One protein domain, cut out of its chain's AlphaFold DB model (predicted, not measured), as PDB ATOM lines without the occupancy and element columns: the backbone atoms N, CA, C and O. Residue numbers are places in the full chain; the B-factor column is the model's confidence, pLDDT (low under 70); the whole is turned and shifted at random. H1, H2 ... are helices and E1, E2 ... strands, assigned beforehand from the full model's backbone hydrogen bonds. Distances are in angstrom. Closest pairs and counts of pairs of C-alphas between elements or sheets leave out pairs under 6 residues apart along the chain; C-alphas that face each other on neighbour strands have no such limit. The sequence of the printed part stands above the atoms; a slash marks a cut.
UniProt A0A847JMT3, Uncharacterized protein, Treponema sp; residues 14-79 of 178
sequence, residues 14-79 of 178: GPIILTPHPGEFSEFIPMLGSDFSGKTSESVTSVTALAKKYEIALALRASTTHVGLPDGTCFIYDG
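What this domain is: This is residues 14 to 79 of the 178 residues of an uncharacterized protein of Treponema sp (UniProt A0A847JMT3). What shape is it? H3 covers one face of the sheet E1 E2 E3 in two layers, and H2 packs on H3. Which parts? The 66 printed residues are mixed in class, under half in named elements, in the order H1, H2, H3, E1, E2, E3; the strands make a meander, each antiparallel to its neighbour before. It is compact, with radius of gyration of the C-alphas 10.7 A and spans 28 by 27 by 18 A.

How they stand to each other: What touches? H1, residues 22 to 26, only grazes the sheet. H2, 29 to 32, touches H3, 44 to 53; the closest C-alphas, 32 and 50, are 6.8 A apart. Every O i to N i+4 pair in H1 and H3 is within hydrogen-bond range. What pairs? E1, 57 to 61, and E2, 65 to 68, form a hairpin, N 60 and O 66 2.8 A apart; E2 and E3, 74 to 77, form another, N 67 and O 75 2.8 A apart.

Where its parts are: Where does H1 begin? C-alpha 22 is at (183.953, 190.375, 190.479). Where does E3 end? C-alpha 77 is at (169.156, 192.647, 188.049).

The domain as a whole: Any cut? The printed part has no cut. Where is confidence low? Residues 37 to 41, in the long link H2 to H3, have pLDDT under 70.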
ATOM      1  N   GLY A  14     179.810 215.326 195.607       82.69
ATOM      2  CA  GLY A  14     178.696 214.637 194.956       82.69
ATOM      3  C   GLY A  14     178.659 213.128 195.238       82.69
ATOM      4  O   GLY A  14     179.540 212.604 195.920       82.69
ATOM      5  N   PRO A  15     177.628 212.420 194.738       85.81
ATOM      6  CA  PRO A  15     177.488 210.982 194.942       85.81
ATOM      7  C   PRO A  15     178.602 210.204 194.235       85.81
ATOM      8  O   PRO A  15     178.944 210.494 193.089       85.81
ATOM      9  N   ILE A  16     179.113 209.171 194.901       92.31
ATOM     10  CA  ILE A  16     180.125 208.264 194.354       92.31
ATOM     11  C   ILE A  16     179.432 206.984 193.890       92.31
ATOM     12  O   ILE A  16     178.667 206.375 194.644       92.31
ATOM     13  N   ILE A  17     179.710 206.580 192.650       94.06
ATOM     14  CA  ILE A  17     179.210 205.337 192.059       94.06
ATOM     15  C   ILE A  17     180.405 204.479 191.653       94.06
ATOM     16  O   ILE A  17     181.248 204.939 190.887       94.06
ATOM     17  N   LEU A  18     180.462 203.236 192.129       95.19
ATOM     18  CA  LEU A  18     181.450 202.246 191.692       95.19
ATOM     19  C   LEU A  18     180.779 201.135 190.879       95.19
ATOM     20  O   LEU A  18     179.716 200.646 191.257       95.19
ATOM     21  N   THR A  19     181.415 200.694 189.793       94.88
ATOM     22  CA  THR A  19     180.888 199.649 188.892       94.88
ATOM     23  C   THR A  19     181.843 198.455 188.736       94.88
ATOM     24  O   THR A  19     182.210 198.114 187.600       94.88
ATOM     25  N   PRO A  20     182.310 197.828 189.833       94.19
ATOM     26  CA  PRO A  20     183.343 196.811 189.740       94.19
ATOM     27  C   PRO A  20     182.829 195.541 189.056       94.19
ATOM     28  O   PRO A  20     181.656 195.177 189.179       94.19
ATOM     29  N   HIS A  21     183.710 194.829 188.361       91.69
ATOM     30  CA  HIS A  21     183.506 193.408 188.068       91.69
ATOM     31  C   HIS A  21     183.937 192.539 189.276       91.69
ATOM     32  O   HIS A  21     184.568 193.056 190.199       91.69
ATOM     33  N   PRO A  22     183.650 191.219 189.315       91.06
ATOM     34  CA  PRO A  22     183.953 190.375 190.479       91.06
ATOM     35  C   PRO A  22     185.420 190.390 190.932       91.06
ATOM     36  O   PRO A  22     185.679 190.337 192.129       91.06
ATOM     37  N   GLY A  23     186.356 190.490 189.985       90.00
ATOM     38  CA  GLY A  23     187.796 190.599 190.253       90.00
ATOM     39  C   GLY A  23     188.213 191.941 190.868       90.00
ATOM     40  O   GLY A  23     188.976 191.958 191.823       90.00
ATOM     41  N   GLU A  24     187.668 193.066 190.401       92.81
ATOM     42  CA  GLU A  24     187.854 194.359 191.084       92.81
ATOM     43  C   GLU A  24     187.195 194.340 192.468       92.81
ATOM     44  O   GLU A  24     187.732 194.876 193.433       92.81
ATOM     45  N   PHE A  25     186.032 193.692 192.589       92.56
ATOM     46  CA  PHE A  25     185.297 193.629 193.847       92.56
ATOM     47  C   PHE A  25     186.022 192.811 194.923       92.56
ATOM     48  O   PHE A  25     185.974 193.170 196.100       92.56
ATOM     49  N   SER A  26     186.719 191.734 194.540       90.56
ATOM     50  CA  SER A  26     187.477 190.916 195.493       90.56
ATOM     51  C   SER A  26     188.571 191.694 196.221       90.56
ATOM     52  O   SER A  26     188.832 191.391 197.383       90.56
ATOM     53  N   GLU A  27     189.133 192.737 195.608       91.19
ATOM     54  CA  GLU A  27     190.139 193.602 196.243       91.19
ATOM     55  C   GLU A  27     189.568 194.415 197.418       91.19
ATOM     56  O   GLU A  27     190.294 194.804 198.334       91.19
ATOM     57  N   PHE A  28     188.247 194.630 197.456       90.38
ATOM     58  CA  PHE A  28     187.585 195.313 198.568       90.38
ATOM     59  C   PHE A  28     187.215 194.379 199.726       90.38
ATOM     60  O   PHE A  28     187.031 194.850 200.850       90.38
ATOM     61  N   ILE A  29     187.110 193.065 199.497       87.81
ATOM     62  CA  ILE A  29     186.679 192.099 200.524       87.81
ATOM     63  C   ILE A  29     187.563 192.144 201.782       87.81
ATOM     64  O   ILE A  29     186.999 192.238 202.876       87.81
ATOM     65  N   PRO A  30     188.911 192.162 201.693       87.62
ATOM     66  CA  PRO A  30     189.766 192.284 202.875       87.62
ATOM     67  C   PRO A  30     189.494 193.555 203.684       87.62
ATOM     68  O   PRO A  30     189.641 193.567 204.906       87.62
ATOM     69  N   MET A  31     189.047 194.624 203.018       88.00
ATOM     70  CA  MET A  31     188.727 195.887 203.672       88.00
ATOM     71  C   MET A  31     187.433 195.807 204.483       88.00
ATOM     72  O   MET A  31     187.255 196.621 205.384       88.00
ATOM     73  N   LEU A  32     186.534 194.851 204.228       87.00
ATOM     74  CA  LEU A  32     185.286 194.678 204.988       87.00
ATOM     75  C   LEU A  32     185.489 194.015 206.360       87.00
ATOM     76  O   LEU A  32     184.624 194.148 207.224       87.00
ATOM     77  N   GLY A  33     186.640 193.377 206.591       84.38
ATOM     78  CA  GLY A  33     186.989 192.709 207.849       84.38
ATOM     79  C   GLY A  33     186.921 191.181 207.777       84.38
ATOM     80  O   GLY A  33     186.471 190.599 206.789       84.38
ATOM     81  N   SER A  34     187.375 190.516 208.845       79.62
ATOM     82  CA  SER A  34     187.527 189.052 208.916       79.62
ATOM     83  C   SER A  34     186.233 188.277 208.664       79.62
ATOM     84  O   SER A  34     186.279 187.191 208.096       79.62
ATOM     85  N   ASP A  35     185.080 188.854 209.004       80.25
ATOM     86  CA  ASP A  35     183.756 188.230 208.840       80.25
ATOM     87  C   ASP A  35     183.319 188.098 207.368       80.25
ATOM     88  O   ASP A  35     182.269 187.523 207.054       80.25
ATOM     89  N   PHE A  36     184.101 188.667 206.449       81.06
ATOM     90  CA  PHE A  36     183.920 188.553 205.004       81.06
ATOM     91  C   PHE A  36     184.975 187.657 204.345       81.06
ATOM     92  O   PHE A  36     184.875 187.382 203.150       81.06
ATOM     93  N   SER A  37     185.935 187.136 205.120       68.81
ATOM     94  CA  SER A  37     186.916 186.161 204.646       68.81
ATOM     95  C   SER A  37     186.210 184.908 204.123       68.81
ATOM     96  O   SER A  37     185.460 184.257 204.848       68.81
ATOM     97  N   GLY A  38     186.435 184.570 202.852       67.31
ATOM     98  CA  GLY A  38     185.836 183.399 202.201       67.31
ATOM     99  C   GLY A  38     184.405 183.590 201.686       67.31
ATOM    100  O   GLY A  38     183.850 182.654 201.111       67.31
ATOM    101  N   LYS A  39     183.797 184.779 201.833       68.06
ATOM    102  CA  LYS A  39     182.543 185.087 201.129       68.06
ATOM    103  C   LYS A  39     182.817 185.282 199.642       68.06
ATOM    104  O   LYS A  39     183.833 185.861 199.260       68.06
ATOM    105  N   THR A  40     181.889 184.829 198.803       67.62
ATOM    106  CA  THR A  40     181.949 185.115 197.371       67.62
ATOM    107  C   THR A  40     181.827 186.622 197.140       67.62
ATOM    108  O   THR A  40     181.111 187.329 197.861       67.62
ATOM    109  N   SER A  41     182.528 187.119 196.120       65.25
ATOM    110  CA  SER A  41     182.431 188.513 195.678       65.25
ATOM    111  C   SER A  41     180.992 188.897 195.310       65.25
ATOM    112  O   SER A  41     180.610 190.045 195.471       65.25
ATOM    113  N   GLU A  42     180.158 187.933 194.916       71.38
ATOM    114  CA  GLU A  42     178.783 188.145 194.444       71.38
ATOM    115  C   GLU A  42     177.706 188.072 195.544       71.38
ATOM    116  O   GLU A  42     176.519 187.979 195.251       71.38
ATOM    117  N   SER A  43     178.075 188.105 196.829       84.62
ATOM    118  CA  SER A  43     177.084 188.082 197.914       84.62
ATOM    119  C   SER A  43     176.432 189.453 198.140       84.62
ATOM    120  O   SER A  43     177.131 190.443 198.372       84.62
ATOM    121  N   VAL A  44     175.093 189.494 198.219       92.00
ATOM    122  CA  VAL A  44     174.304 190.663 198.677       92.00
ATOM    123  C   VAL A  44     174.878 191.265 199.963       92.00
ATOM    124  O   VAL A  44     174.964 192.484 200.101       92.00
ATOM    125  N   THR A  45     175.315 190.419 200.899       91.75
ATOM    126  CA  THR A  45     175.896 190.851 202.174       91.75
ATOM    127  C   THR A  45     177.187 191.641 201.966       91.75
ATOM    128  O   THR A  45     177.387 192.658 202.619       91.75
ATOM    129  N   SER A  46     178.055 191.208 201.050       91.69
ATOM    130  CA  SER A  46     179.310 191.906 200.741       91.69
ATOM    131  C   SER A  46     179.047 193.229 200.020       91.69
ATOM    132  O   SER A  46     179.610 194.257 200.390       91.69
ATOM    133  N   VAL A  47     178.149 193.218 199.029       94.00
ATOM    134  CA  VAL A  47     177.757 194.404 198.245       94.00
ATOM    135  C   VAL A  47     177.161 195.486 199.148       94.00
ATOM    136  O   VAL A  47     177.602 196.633 199.119       94.00
ATOM    137  N   THR A  48     176.197 195.122 199.996       94.38
ATOM    138  CA  THR A  48     175.560 196.066 200.930       94.38
ATOM    139  C   THR A  48     176.518 196.548 202.013       94.38
ATOM    140  O   THR A  48     176.488 197.726 202.360       94.38
ATOM    141  N   ALA A  49     177.395 195.681 202.530       93.38
ATOM    142  CA  ALA A  49     178.404 196.078 203.507       93.38
ATOM    143  C   ALA A  49     179.384 197.106 202.930       93.38
ATOM    144  O   ALA A  49     179.693 198.084 203.609       93.38
ATOM    145  N   LEU A  50     179.832 196.926 201.680       93.69
ATOM    146  CA  LEU A  50     180.725 197.878 201.021       93.69
ATOM    147  C   LEU A  50     180.033 199.217 200.758       93.69
ATOM    148  O   LEU A  50     180.578 200.261 201.113       93.69
ATOM    149  N   ALA A  51     178.818 199.175 200.203       94.38
ATOM    150  CA  ALA A  51     178.025 200.367 199.917       94.38
ATOM    151  C   ALA A  51     177.775 201.210 201.179       94.38
ATOM    152  O   ALA A  51     178.007 202.417 201.169       94.38
ATOM    153  N   LYS A  52     177.399 200.565 202.295       93.69
ATOM    154  CA  LYS A  52     177.233 201.229 203.598       93.69
ATOM    155  C   LYS A  52     178.543 201.780 204.146       93.69
ATOM    156  O   LYS A  52     178.589 202.921 204.585       93.69
ATOM    157  N   LYS A  53     179.600 200.962 204.158       92.75
ATOM    158  CA  LYS A  53     180.877 201.311 204.796       92.75
ATOM    159  C   LYS A  53     181.515 202.556 204.187       92.75
ATOM    160  O   LYS A  53     182.131 203.326 204.916       92.75
ATOM    161  N   TYR A  54     181.395 202.709 202.873       91.94
ATOM    162  CA  TYR A  54     181.998 203.815 202.132       91.94
ATOM    163  C   TYR A  54     180.984 204.884 201.705       91.94
ATOM    164  O   TYR A  54     181.357 205.800 200.982       91.94
ATOM    165  N   GLU A  55     179.721 204.769 202.129       91.50
ATOM    166  CA  GLU A  55     178.623 205.663 201.734       91.50
ATOM    167  C   GLU A  55     178.515 205.867 200.208       91.50
ATOM    168  O   GLU A  55     178.276 206.968 199.710       91.50
ATOM    169  N   ILE A  56     178.676 204.781 199.444       93.06
ATOM    170  CA  ILE A  56     178.673 204.789 197.973       93.06
ATOM    171  C   ILE A  56     177.474 204.042 197.391       93.06
ATOM    172  O   ILE A  56     176.943 203.109 197.994       93.06
ATOM    173  N   ALA A  57     177.091 204.405 196.167       94.38
ATOM    174  CA  ALA A  57     176.313 203.514 195.318       94.38
ATOM    175  C   ALA A  57     177.264 202.556 194.587       94.38
ATOM    176  O   ALA A  57     178.334 202.940 194.113       94.38
ATOM    177  N   LEU A  58     176.879 201.294 194.487       95.38
ATOM    178  CA  LEU A  58     177.720 200.229 193.959       95.38
ATOM    179  C   LEU A  58     176.903 199.390 192.981       95.38
ATOM    180  O   LEU A  58     175.824 198.946 193.343       95.38
ATOM    181  N   ALA A  59     177.426 199.121 191.788       95.31
ATOM    182  CA  ALA A  59     176.868 198.163 190.837       95.31
ATOM    183  C   ALA A  59     177.909 197.082 190.513       95.31
ATOM    184  O   ALA A  59     178.771 197.264 189.654       95.31
ATOM    185  N   LEU A  60     177.832 195.951 191.211       94.94
ATOM    186  CA  LEU A  60     178.681 194.791 190.966       94.94
ATOM    187  C   LEU A  60     178.211 194.056 189.706       94.94
ATOM    188  O   LEU A  60     177.143 193.440 189.701       94.94
ATOM    189  N   ARG A  61     179.024 194.108 188.649       92.00
ATOM    190  CA  ARG A  61     178.734 193.551 187.318       92.00
ATOM    191  C   ARG A  61     179.163 192.086 187.224       92.00
ATOM    192  O   ARG A  61     180.209 191.775 186.658       92.00
ATOM    193  N   ALA A  62     178.367 191.204 187.810       86.88
ATOM    194  CA  ALA A  62     178.525 189.755 187.726       86.88
ATOM    195  C   ALA A  62     177.549 189.143 186.700       86.88
ATOM    196  O   ALA A  62     176.906 189.866 185.937       86.88
ATOM    197  N   SER A  63     177.420 187.812 186.694       85.31
ATOM    198  CA  SER A  63     176.351 187.110 185.961       85.31
ATOM    199  C   SER A  63     174.965 187.699 186.266       85.31
ATOM    200  O   SER A  63     174.147 187.889 185.370       85.31
ATOM    201  N   THR A  64     174.754 188.083 187.525       90.19
ATOM    202  CA  THR A  64     173.651 188.924 187.990       90.19
ATOM    203  C   THR A  64     174.219 190.233 188.527       90.19
ATOM    204  O   THR A  64     175.177 190.249 189.302       90.19
ATOM    205  N   THR A  65     173.652 191.366 188.113       93.06
ATOM    206  CA  THR A  65     174.139 192.666 188.582       93.06
ATOM    207  C   THR A  65     173.529 192.987 189.939       93.06
ATOM    208  O   THR A  65     172.309 193.074 190.065       93.06
ATOM    209  N   HIS A  66     174.376 193.191 190.945       95.00
ATOM    210  CA  HIS A  66     173.953 193.566 192.294       95.00
ATOM    211  C   HIS A  66     174.183 195.055 192.522       95.00
ATOM    212  O   HIS A  66     175.296 195.548 192.340       95.00
ATOM    213  N   VAL A  67     173.145 195.770 192.946       95.38
ATOM    214  CA  VAL A  67     173.175 197.217 193.156       95.38
ATOM    215  C   VAL A  67     173.005 197.531 194.633       95.38
ATOM    216  O   VAL A  67     171.888 197.482 195.139       95.38
ATOM    217  N   GLY A  68     174.098 197.856 195.318       95.00
ATOM    218  CA  GLY A  68     174.093 198.280 196.717       95.00
ATOM    219  C   GLY A  68     173.996 199.796 196.850       95.00
ATOM    220  O   GLY A  68     174.686 200.527 196.141       95.00
ATOM    221  N   LEU A  69     173.167 200.268 197.778       94.44
ATOM    222  CA  LEU A  69     173.040 201.684 198.126       94.44
ATOM    223  C   LEU A  69     173.575 201.980 199.539       94.44
ATOM    224  O   LEU A  69     173.615 201.072 200.377       94.44
ATOM    225  N   PRO A  70     173.931 203.249 199.841       92.12
ATOM    226  CA  PRO A  70     174.431 203.652 201.160       92.12
ATOM    227  C   PRO A  70     173.464 203.362 202.314       92.12
ATOM    228  O   PRO A  70     173.892 203.115 203.437       92.12
ATOM    229  N   ASP A  71     172.156 203.356 202.047       89.50
ATOM    230  CA  ASP A  71     171.116 203.055 203.040       89.50
ATOM    231  C   ASP A  71     171.001 201.552 203.364       89.50
ATOM    232  O   ASP A  71     170.335 201.152 204.322       89.50
ATOM    233  N   GLY A  72     171.696 200.699 202.607       90.44
ATOM    234  CA  GLY A  72     171.636 199.249 202.731       90.44
ATOM    235  C   GLY A  72     170.653 198.541 201.833       90.44
ATOM    236  O   GLY A  72     170.592 197.312 201.890       90.44
ATOM    237  N   THR A  73     169.902 199.276 201.022       92.94
ATOM    238  CA  THR A  73     169.076 198.685 199.979       92.94
ATOM    239  C   THR A  73     169.981 197.961 198.985       92.94
ATOM    240  O   THR A  73     171.050 198.455 198.618       92.94
ATOM    241  N   CYS A  74     169.542 196.786 198.544       93.69
ATOM    242  CA  CYS A  74     170.176 196.047 197.465       93.69
ATOM    243  C   CYS A  74     169.131 195.715 196.407       93.69
ATOM    244  O   CYS A  74     168.114 195.100 196.726       93.69
ATOM    245  N   PHE A  75     169.394 196.084 195.158       94.38
ATOM    246  CA  PHE A  75     168.632 195.594 194.016       94.38
ATOM    247  C   PHE A  75     169.435 194.530 193.282       94.38
ATOM    248  O   PHE A  75     170.663 194.574 193.251       94.38
ATOM    249  N   ILE A  76     168.738 193.586 192.663       93.75
ATOM    250  CA  ILE A  76     169.356 192.550 191.841       93.75
ATOM    251  C   ILE A  76     168.718 192.621 190.463       93.75
ATOM    252  O   ILE A  76     167.495 192.585 190.333       93.75
ATOM    253  N   TYR A  77     169.557 192.738 189.441       92.94
ATOM    254  CA  TYR A  77     169.156 192.647 188.049       92.94
ATOM    255  C   TYR A  77     169.709 191.358 187.444       92.94
ATOM    256  O   TYR A  77     170.917 191.214 187.236       92.94
ATOM    257  N   ASP A  78     168.802 190.431 187.149       91.12
ATOM    258  CA  ASP A  78     169.102 189.215 186.404       91.12
ATOM    259  C   ASP A  78     168.820 189.431 184.910       91.12
ATOM    260  O   ASP A  78     167.714 189.222 184.411       91.12
ATOM    261  N   GLY A  79     169.831 189.942 184.207       84.00
ATOM    262  CA  GLY A  79     169.810 190.154 182.756       84.00
ATOM    263  C   GLY A  79     170.928 189.419 182.030       84.00
ATOM    264  O   GLY A  79     171.325 189.848 180.943       84.00
TER     265      GLY A  79